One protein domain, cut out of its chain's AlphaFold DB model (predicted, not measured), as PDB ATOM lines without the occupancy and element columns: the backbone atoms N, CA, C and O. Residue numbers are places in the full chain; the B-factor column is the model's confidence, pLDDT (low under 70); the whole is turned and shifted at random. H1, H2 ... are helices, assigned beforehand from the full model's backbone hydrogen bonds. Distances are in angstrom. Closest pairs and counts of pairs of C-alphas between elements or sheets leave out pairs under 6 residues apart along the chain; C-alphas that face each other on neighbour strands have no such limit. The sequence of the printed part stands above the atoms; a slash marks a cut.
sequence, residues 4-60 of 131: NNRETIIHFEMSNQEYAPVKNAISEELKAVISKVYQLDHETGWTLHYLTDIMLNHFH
ATOM      1  N   ASN A   4      34.576   5.757  40.141       75.94
ATOM      2  CA  ASN A   4      35.858   6.303  39.670       75.94
ATOM      3  C   ASN A   4      36.330   7.521  40.492       75.94
ATOM      4  O   ASN A   4      37.524   7.681  40.746       75.94
ATOM      5  N   ASN A   5      35.401   8.379  40.937       77.25
ATOM      6  CA  ASN A   5      35.728   9.544  41.766       77.25
ATOM      7  C   ASN A   5      36.107   9.109  43.184       77.25
ATOM      8  O   ASN A   5      37.071   9.616  43.752       77.25
ATOM      9  N   ARG A   6      35.390   8.126  43.735       74.50
ATOM     10  CA  ARG A   6      35.693   7.531  45.038       74.50
ATOM     11  C   ARG A   6      37.076   6.886  45.049       74.50
ATOM     12  O   ARG A   6      37.835   7.117  45.984       74.50
ATOM     13  N   GLU A   7      37.417   6.121  44.017       76.94
ATOM     14  CA  GLU A   7      38.727   5.481  43.888       76.94
ATOM     15  C   GLU A   7      39.853   6.515  43.770       76.94
ATOM     16  O   GLU A   7      40.844   6.420  44.493       76.94
ATOM     17  N   THR A   8      39.648   7.554  42.957       78.12
ATOM     18  CA  THR A   8      40.591   8.673  42.792       78.12
ATOM     19  C   THR A   8      40.820   9.441  44.099       78.12
ATOM     20  O   THR A   8      41.941   9.844  44.393       78.12
ATOM     21  N   ILE A   9      39.770   9.641  44.904       77.88
ATOM     22  CA  ILE A   9      39.844  10.389  46.167       77.88
ATOM     23  C   ILE A   9      40.454   9.545  47.298       77.88
ATOM     24  O   ILE A   9      41.211  10.075  48.106       77.88
ATOM     25  N   ILE A  10      40.144   8.247  47.380       75.75
ATOM     26  CA  ILE A  10      40.657   7.361  48.442       75.75
ATOM     27  C   ILE A  10      42.154   7.069  48.267       75.75
ATOM     28  O   ILE A  10      42.867   6.974  49.261       75.75
ATOM     29  N   HIS A  11      42.634   6.950  47.026       76.75
ATOM     30  CA  HIS A  11      44.046   6.673  46.725       76.75
ATOM     31  C   HIS A  11      44.901   7.937  46.584       76.75
ATOM     32  O   HIS A  11      46.043   7.877  46.128       76.75
ATOM     33  N   PHE A  12      44.358   9.096  46.952       72.19
ATOM     34  CA  PHE A  12      45.118  10.332  46.965       72.19
ATOM     35  C   PHE A  12      46.169  10.302  48.084       72.19
ATOM     36  O   PHE A  12      45.848  10.390  49.268       72.19
ATOM     37  N   GLU A  13      47.442  10.223  47.696       66.44
ATOM     38  CA  GLU A  13      48.585  10.458  48.578       66.44
ATOM     39  C   GLU A  13      49.197  11.838  48.291       66.44
ATOM     40  O   GLU A  13      49.449  12.181  47.139       66.44
ATOM     41  N   MET A  14      49.502  12.620  49.338       58.34
ATOM     42  CA  MET A  14      50.133  13.951  49.205       58.34
ATOM     43  C   MET A  14      51.534  13.918  48.567       58.34
ATOM     44  O   MET A  14      52.048  14.952  48.145       58.34
ATOM     45  N   SER A  15      52.172  12.748  48.518       58.00
ATOM     46  CA  SER A  15      53.438  12.522  47.810       58.00
ATOM     47  C   SER A  15      53.279  12.602  46.285       58.00
ATOM     48  O   SER A  15      54.269  12.787  45.577       58.00
ATOM     49  N   ASN A  16      52.049  12.473  45.779       59.75
ATOM     50  CA  ASN A  16      51.740  12.434  44.361       59.75
ATOM     51  C   ASN A  16      51.533  13.865  43.828       59.75
ATOM     52  O   ASN A  16      50.657  14.595  44.286       59.75
ATOM     53  N   GLN A  17      52.359  14.295  42.870       57.84
ATOM     54  CA  GLN A  17      52.377  15.684  42.378       57.84
ATOM     55  C   GLN A  17      51.194  16.043  41.453       57.84
ATOM     56  O   GLN A  17      51.036  17.207  41.080       57.84
ATOM     57  N   GLU A  18      50.341  15.081  41.090       66.44
ATOM     58  CA  GLU A  18      49.189  15.300  40.209       66.44
ATOM     59  C   GLU A  18      47.894  15.563  40.988       66.44
ATOM     60  O   GLU A  18      47.059  14.691  41.219       66.44
ATOM     61  N   TYR A  19      47.693  16.828  41.351       71.69
ATOM     62  CA  TYR A  19      46.510  17.286  42.088       71.69
ATOM     63  C   TYR A  19      45.259  17.498  41.214       71.69
ATOM     64  O   TYR A  19      44.138  17.527  41.721       71.69
ATOM     65  N   ALA A  20      45.425  17.665  39.899       78.06
ATOM     66  CA  ALA A  20      44.338  17.970  38.964       78.06
ATOM     67  C   ALA A  20      43.205  16.915  38.907       78.06
ATOM     68  O   ALA A  20      42.039  17.314  38.996       78.06
ATOM     69  N   PRO A  21      43.477  15.597  38.793       79.75
ATOM     70  CA  PRO A  21      42.413  14.588  38.757       79.75
ATOM     71  C   PRO A  21      41.606  14.540  40.062       79.75
ATOM     72  O   PRO A  21      40.380  14.435  40.027       79.75
ATOM     73  N   VAL A  22      42.270  14.718  41.206       81.62
ATOM     74  CA  VAL A  22      41.628  14.737  42.529       81.62
ATOM     75  C   VAL A  22      40.752  15.978  42.700       81.62
ATOM     76  O   VAL A  22      39.600  15.864  43.118       81.62
ATOM     77  N   LYS A  23      41.238  17.159  42.290       81.44
ATOM     78  CA  LYS A  23      40.444  18.401  42.289       81.44
ATOM     79  C   LYS A  23      39.181  18.279  41.437       81.44
ATOM     80  O   LYS A  23      38.106  18.696  41.868       81.44
ATOM     81  N   ASN A  24      39.292  17.691  40.246       85.31
ATOM     82  CA  ASN A  24      38.144  17.492  39.361       85.31
ATOM     83  C   ASN A  24      37.120  16.531  39.976       85.31
ATOM     84  O   ASN A  24      35.934  16.858  40.004       85.31
ATOM     85  N   ALA A  25      37.576  15.407  40.535       84.75
ATOM     86  CA  ALA A  25      36.710  14.449  41.218       84.75
ATOM     87  C   ALA A  25      35.967  15.094  42.403       84.75
ATOM     88  O   ALA A  25      34.747  14.968  42.512       84.75
ATOM     89  N   ILE A  26      36.670  15.855  43.249       84.62
ATOM     90  CA  ILE A  26      36.062  16.565  44.383       84.62
ATOM     91  C   ILE A  26      35.049  17.615  43.908       84.62
ATOM     92  O   ILE A  26      33.952  17.703  44.456       84.62
ATOM     93  N   SER A  27      35.382  18.395  42.874       82.75
ATOM     94  CA  SER A  27      34.499  19.430  42.318       82.75
ATOM     95  C   SER A  27      33.209  18.847  41.734       82.75
ATOM     96  O   SER A  27      32.121  19.384  41.964       82.75
ATOM     97  N   GLU A  28      33.303  17.730  41.006       87.56
ATOM     98  CA  GLU A  28      32.128  17.021  40.495       87.56
ATOM     99  C   GLU A  28      31.228  16.511  41.623       87.56
ATOM    100  O   GLU A  28      30.011  16.719  41.584       87.56
ATOM    101  N   GLU A  29      31.813  15.868  42.632       86.19
ATOM    102  CA  GLU A  29      31.046  15.282  43.731       86.19
ATOM    103  C   GLU A  29      30.441  16.361  44.636       86.19
ATOM    104  O   GLU A  29      29.278  16.243  45.017       86.19
ATOM    105  N   LEU A  30      31.142  17.470  44.896       84.62
ATOM    106  CA  LEU A  30      30.573  18.614  45.618       84.62
ATOM    107  C   LEU A  30      29.352  19.187  44.891       84.62
ATOM    108  O   LEU A  30      28.323  19.415  45.523       84.62
ATOM    109  N   LYS A  31      29.413  19.365  43.564       84.69
ATOM    110  CA  LYS A  31      28.252  19.818  42.775       84.69
ATOM    111  C   LYS A  31      27.082  18.835  42.864       84.69
ATOM    112  O   LYS A  31      25.935  19.263  42.993       84.69
ATOM    113  N   ALA A  32      27.365  17.535  42.805       85.50
ATOM    114  CA  ALA A  32      26.353  16.484  42.883       85.50
ATOM    115  C   ALA A  32      25.719  16.352  44.279       85.50
ATOM    116  O   ALA A  32      24.551  15.991  44.391       85.50
ATOM    117  N   VAL A  33      26.477  16.636  45.337       83.56
ATOM    118  CA  VAL A  33      26.002  16.592  46.725       83.56
ATOM    119  C   VAL A  33      25.226  17.858  47.077       83.56
ATOM    120  O   VAL A  33      24.137  17.770  47.639       83.56
ATOM    121  N   ILE A  34      25.710  19.040  46.678       79.38
ATOM    122  CA  ILE A  34      24.995  20.313  46.876       79.38
ATOM    123  C   ILE A  34      23.630  20.283  46.180       79.38
ATOM    124  O   ILE A  34      22.646  20.758  46.744       79.38
ATOM    125  N   SER A  35      23.532  19.667  44.998       79.50
ATOM    126  CA  SER A  35      22.249  19.518  44.301       79.50
ATOM    127  C   SER A  35      21.270  18.570  44.998       79.50
ATOM    128  O   SER A  35      20.110  18.540  44.609       79.50
ATOM    129  N   LYS A  36      21.695  17.827  46.027       78.94
ATOM    130  CA  LYS A  36      20.859  16.911  46.819       78.94
ATOM    131  C   LYS A  36      20.706  17.328  48.279       78.94
ATOM    132  O   LYS A  36      19.923  16.718  48.994       78.94
ATOM    133  N   VAL A  37      21.375  18.394  48.727       73.56
ATOM    134  CA  VAL A  37      21.366  18.854  50.132       73.56
ATOM    135  C   VAL A  37      19.958  19.077  50.692       73.56
ATOM    136  O   VAL A  37      19.717  18.822  51.869       73.56
ATOM    137  N   TYR A  38      19.002  19.490  49.857       69.50
ATOM    138  CA  TYR A  38      17.609  19.686  50.272       69.50
ATOM    139  C   TYR A  38      16.886  18.384  50.663       69.50
ATOM    140  O   TYR A  38      15.834  18.442  51.292       69.50
ATOM    141  N   GLN A  39      17.424  17.222  50.283       74.31
ATOM    142  CA  GLN A  39      16.858  15.907  50.593       74.31
ATOM    143  C   GLN A  39      17.152  15.481  52.039       74.31
ATOM    144  O   GLN A  39      16.503  14.563  52.531       74.31
ATOM    145  N   LEU A  40      18.069  16.183  52.729       68.06
ATOM    146  CA  LEU A  40      18.400  16.009  54.152       68.06
ATOM    147  C   LEU A  40      18.711  14.555  54.556       68.06
ATOM    148  O   LEU A  40      18.546  14.181  55.718       68.06
ATOM    149  N   ASP A  41      19.170  13.728  53.616       79.81
ATOM    150  CA  ASP A  41      19.539  12.349  53.895       79.81
ATOM    151  C   ASP A  41      20.954  12.252  54.490       79.81
ATOM    152  O   ASP A  41      21.829  13.104  54.285       79.81
ATOM    153  N   HIS A  42      21.168  11.194  55.271       69.38
ATOM    154  CA  HIS A  42      22.390  11.013  56.047       69.38
ATOM    155  C   HIS A  42      23.637  10.837  55.163       69.38
ATOM    156  O   HIS A  42      24.711  11.328  55.526       69.38
ATOM    157  N   GLU A  43      23.508  10.185  54.005       75.00
ATOM    158  CA  GLU A  43      24.631   9.944  53.095       75.00
ATOM    159  C   GLU A  43      25.081  11.232  52.404       75.00
ATOM    160  O   GLU A  43      26.285  11.479  52.281       75.00
ATOM    161  N   THR A  44      24.139  12.093  52.013       76.94
ATOM    162  CA  THR A  44      24.417  13.422  51.454       76.94
ATOM    163  C   THR A  44      25.177  14.287  52.459       76.94
ATOM    164  O   THR A  44      26.191  14.892  52.104       76.94
ATOM    165  N   GLY A  45      24.755  14.294  53.729       72.31
ATOM    166  CA  GLY A  45      25.452  15.027  54.792       72.31
ATOM    167  C   GLY A  45      26.874  14.517  55.042       72.31
ATOM    168  O   GLY A  45      27.816  15.308  55.107       72.31
ATOM    169  N   TRP A  46      27.050  13.195  55.122       77.94
ATOM    170  CA  TRP A  46      28.364  12.579  55.331       77.94
ATOM    171  C   TRP A  46      29.317  12.841  54.160       77.94
ATOM    172  O   TRP A  46      30.467  13.231  54.363       77.94
ATOM    173  N   THR A  47      28.818  12.711  52.928       79.19
ATOM    174  CA  THR A  47      29.607  12.954  51.715       79.19
ATOM    175  C   THR A  47      30.033  14.421  51.615       79.19
ATOM    176  O   THR A  47      31.188  14.700  51.294       79.19
ATOM    177  N   LEU A  48      29.142  15.366  51.941       82.00
ATOM    178  CA  LEU A  48      29.473  16.794  51.960       82.00
ATOM    179  C   LEU A  48      30.586  17.098  52.963       82.00
ATOM    180  O   LEU A  48      31.537  17.810  52.637       82.00
ATOM    181  N   HIS A  49      30.468  16.548  54.172       79.31
ATOM    182  CA  HIS A  49      31.458  16.737  55.223       79.31
ATOM    183  C   HIS A  49      32.829  16.197  54.802       79.31
ATOM    184  O   HIS A  49      33.819  16.923  54.854       79.31
ATOM    185  N   TYR A  50      32.869  14.964  54.290       78.62
ATOM    186  CA  TYR A  50      34.097  14.309  53.840       78.62
ATOM    187  C   TYR A  50      34.815  15.091  52.727       78.62
ATOM    188  O   TYR A  50      36.015  15.337  52.811       78.62
ATOM    189  N   LEU A  51      34.082  15.547  51.706       82.50
ATOM    190  CA  LEU A  51      34.661  16.316  50.596       82.50
ATOM    191  C   LEU A  51      35.159  17.698  51.037       82.50
ATOM    192  O   LEU A  51      36.190  18.170  50.557       82.50
ATOM    193  N   THR A  52      34.440  18.341  51.958       80.06
ATOM    194  CA  THR A  52      34.820  19.660  52.483       80.06
ATOM    195  C   THR A  52      36.070  19.565  53.360       80.06
ATOM    196  O   THR A  52      36.939  20.426  53.256       80.06
ATOM    197  N   ASP A  53      36.214  18.505  54.162       81.06
ATOM    198  CA  ASP A  53      37.416  18.255  54.972       81.06
ATOM    199  C   ASP A  53      38.661  18.066  54.087       81.06
ATOM    200  O   ASP A  53      39.703  18.670  54.336       81.06
ATOM    201  N   ILE A  54      38.541  17.319  52.982       78.19
ATOM    202  CA  ILE A  54      39.642  17.153  52.016       78.19
ATOM    203  C   ILE A  54      40.024  18.497  51.380       78.19
ATOM    204  O   ILE A  54      41.208  18.828  51.304       78.19
ATOM    205  N   MET A  55      39.038  19.297  50.958       80.69
ATOM    206  CA  MET A  55      39.284  20.630  50.394       80.69
ATOM    207  C   MET A  55      39.993  21.554  51.387       80.69
ATOM    208  O   MET A  55      40.944  22.236  51.014       80.69
ATOM    209  N   LEU A  56      39.559  21.570  52.648       76.81
ATOM    210  CA  LEU A  56      40.136  22.434  53.678       76.81
ATOM    211  C   LEU A  56      41.537  21.991  54.112       76.81
ATOM    212  O   LEU A  56      42.367  22.844  54.408       76.81
ATOM    213  N   ASN A  57      41.823  20.689  54.136       76.75
ATOM    214  CA  ASN A  57      43.123  20.188  54.583       76.75
ATOM    215  C   ASN A  57      44.174  20.173  53.463       76.75
ATOM    216  O   ASN A  57      45.355  20.384  53.737       76.75
ATOM    217  N   HIS A  58      43.768  19.959  52.205       75.56
ATOM    218  CA  HIS A  58      44.704  19.715  51.098       75.56
ATOM    219  C   HIS A  58      44.625  20.734  49.955       75.56
ATOM    220  O   HIS A  58      45.602  20.899  49.232       75.56
ATOM    221  N   PHE A  59      43.508  21.448  49.808       73.50
ATOM    222  CA  PHE A  59      43.264  22.390  48.704       73.50
ATOM    223  C   PHE A  59      42.826  23.771  49.205       73.50
ATOM    224  O   PHE A  59      42.084  24.490  48.539       73.50
ATOM    225  N   HIS A  60      43.272  24.149  50.404       67.31
ATOM    226  CA  HIS A  60      42.846  25.373  51.084       67.31
ATOM    227  C   HIS A  60      43.151  26.657  50.298       67.31
ATOM    228  O   HIS A  60      42.444  27.647  50.467       67.31
TER     229      HIS A  60
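This is residues 4 to 60 of the 131 residues of an uncharacterized protein of Streptococcus suis (UniProt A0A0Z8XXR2). Two long helices, H2 and H3, make an elongated helical hairpin with a slight cross, and a short helix, H1, sits crosswise on H2. The printed part has 57 residues with three named helices, H1, H2 and H3 in that order, and no named strand; the class is all helix. It is compact, with a radius of gyration of the C-alphas of 11.6 A, and spans 36 by 21 by 15 A.

H1, residues 4 to 10, touches H2, residues 20 to 34, about perpendicular at 74 degrees; their closest C-alphas, of Asn 5 and Ala 25, are 5.0 A apart. H2 touches H3, residues 42 to 58, and the two form a hairpin. They run opposite ways at a shallow tilt of 34 degrees, only just short of steep. Their closest C-alphas, of Val 33 and Thr 44, are 5.9 A apart. H1 and H3 are apart. In H1, H2 and H3 every O i to N i+4 pair is within hydrogen-bond range.

H1 begins at C-alpha 4 (35.858, 6.303, 39.670) and measures 10.1 A. H2 measures 21.0 A. H3 measures 24.5 A and ends at C-alpha 58 (44.704, 19.715, 51.098).

The two C-alphas farthest apart, of Ser 15 and Gln 39, are 36.8 A apart. The printed part has no cut, and both links are short. Confidence is under 70 at residues 13 to 18, 38, 40, 42 and 60.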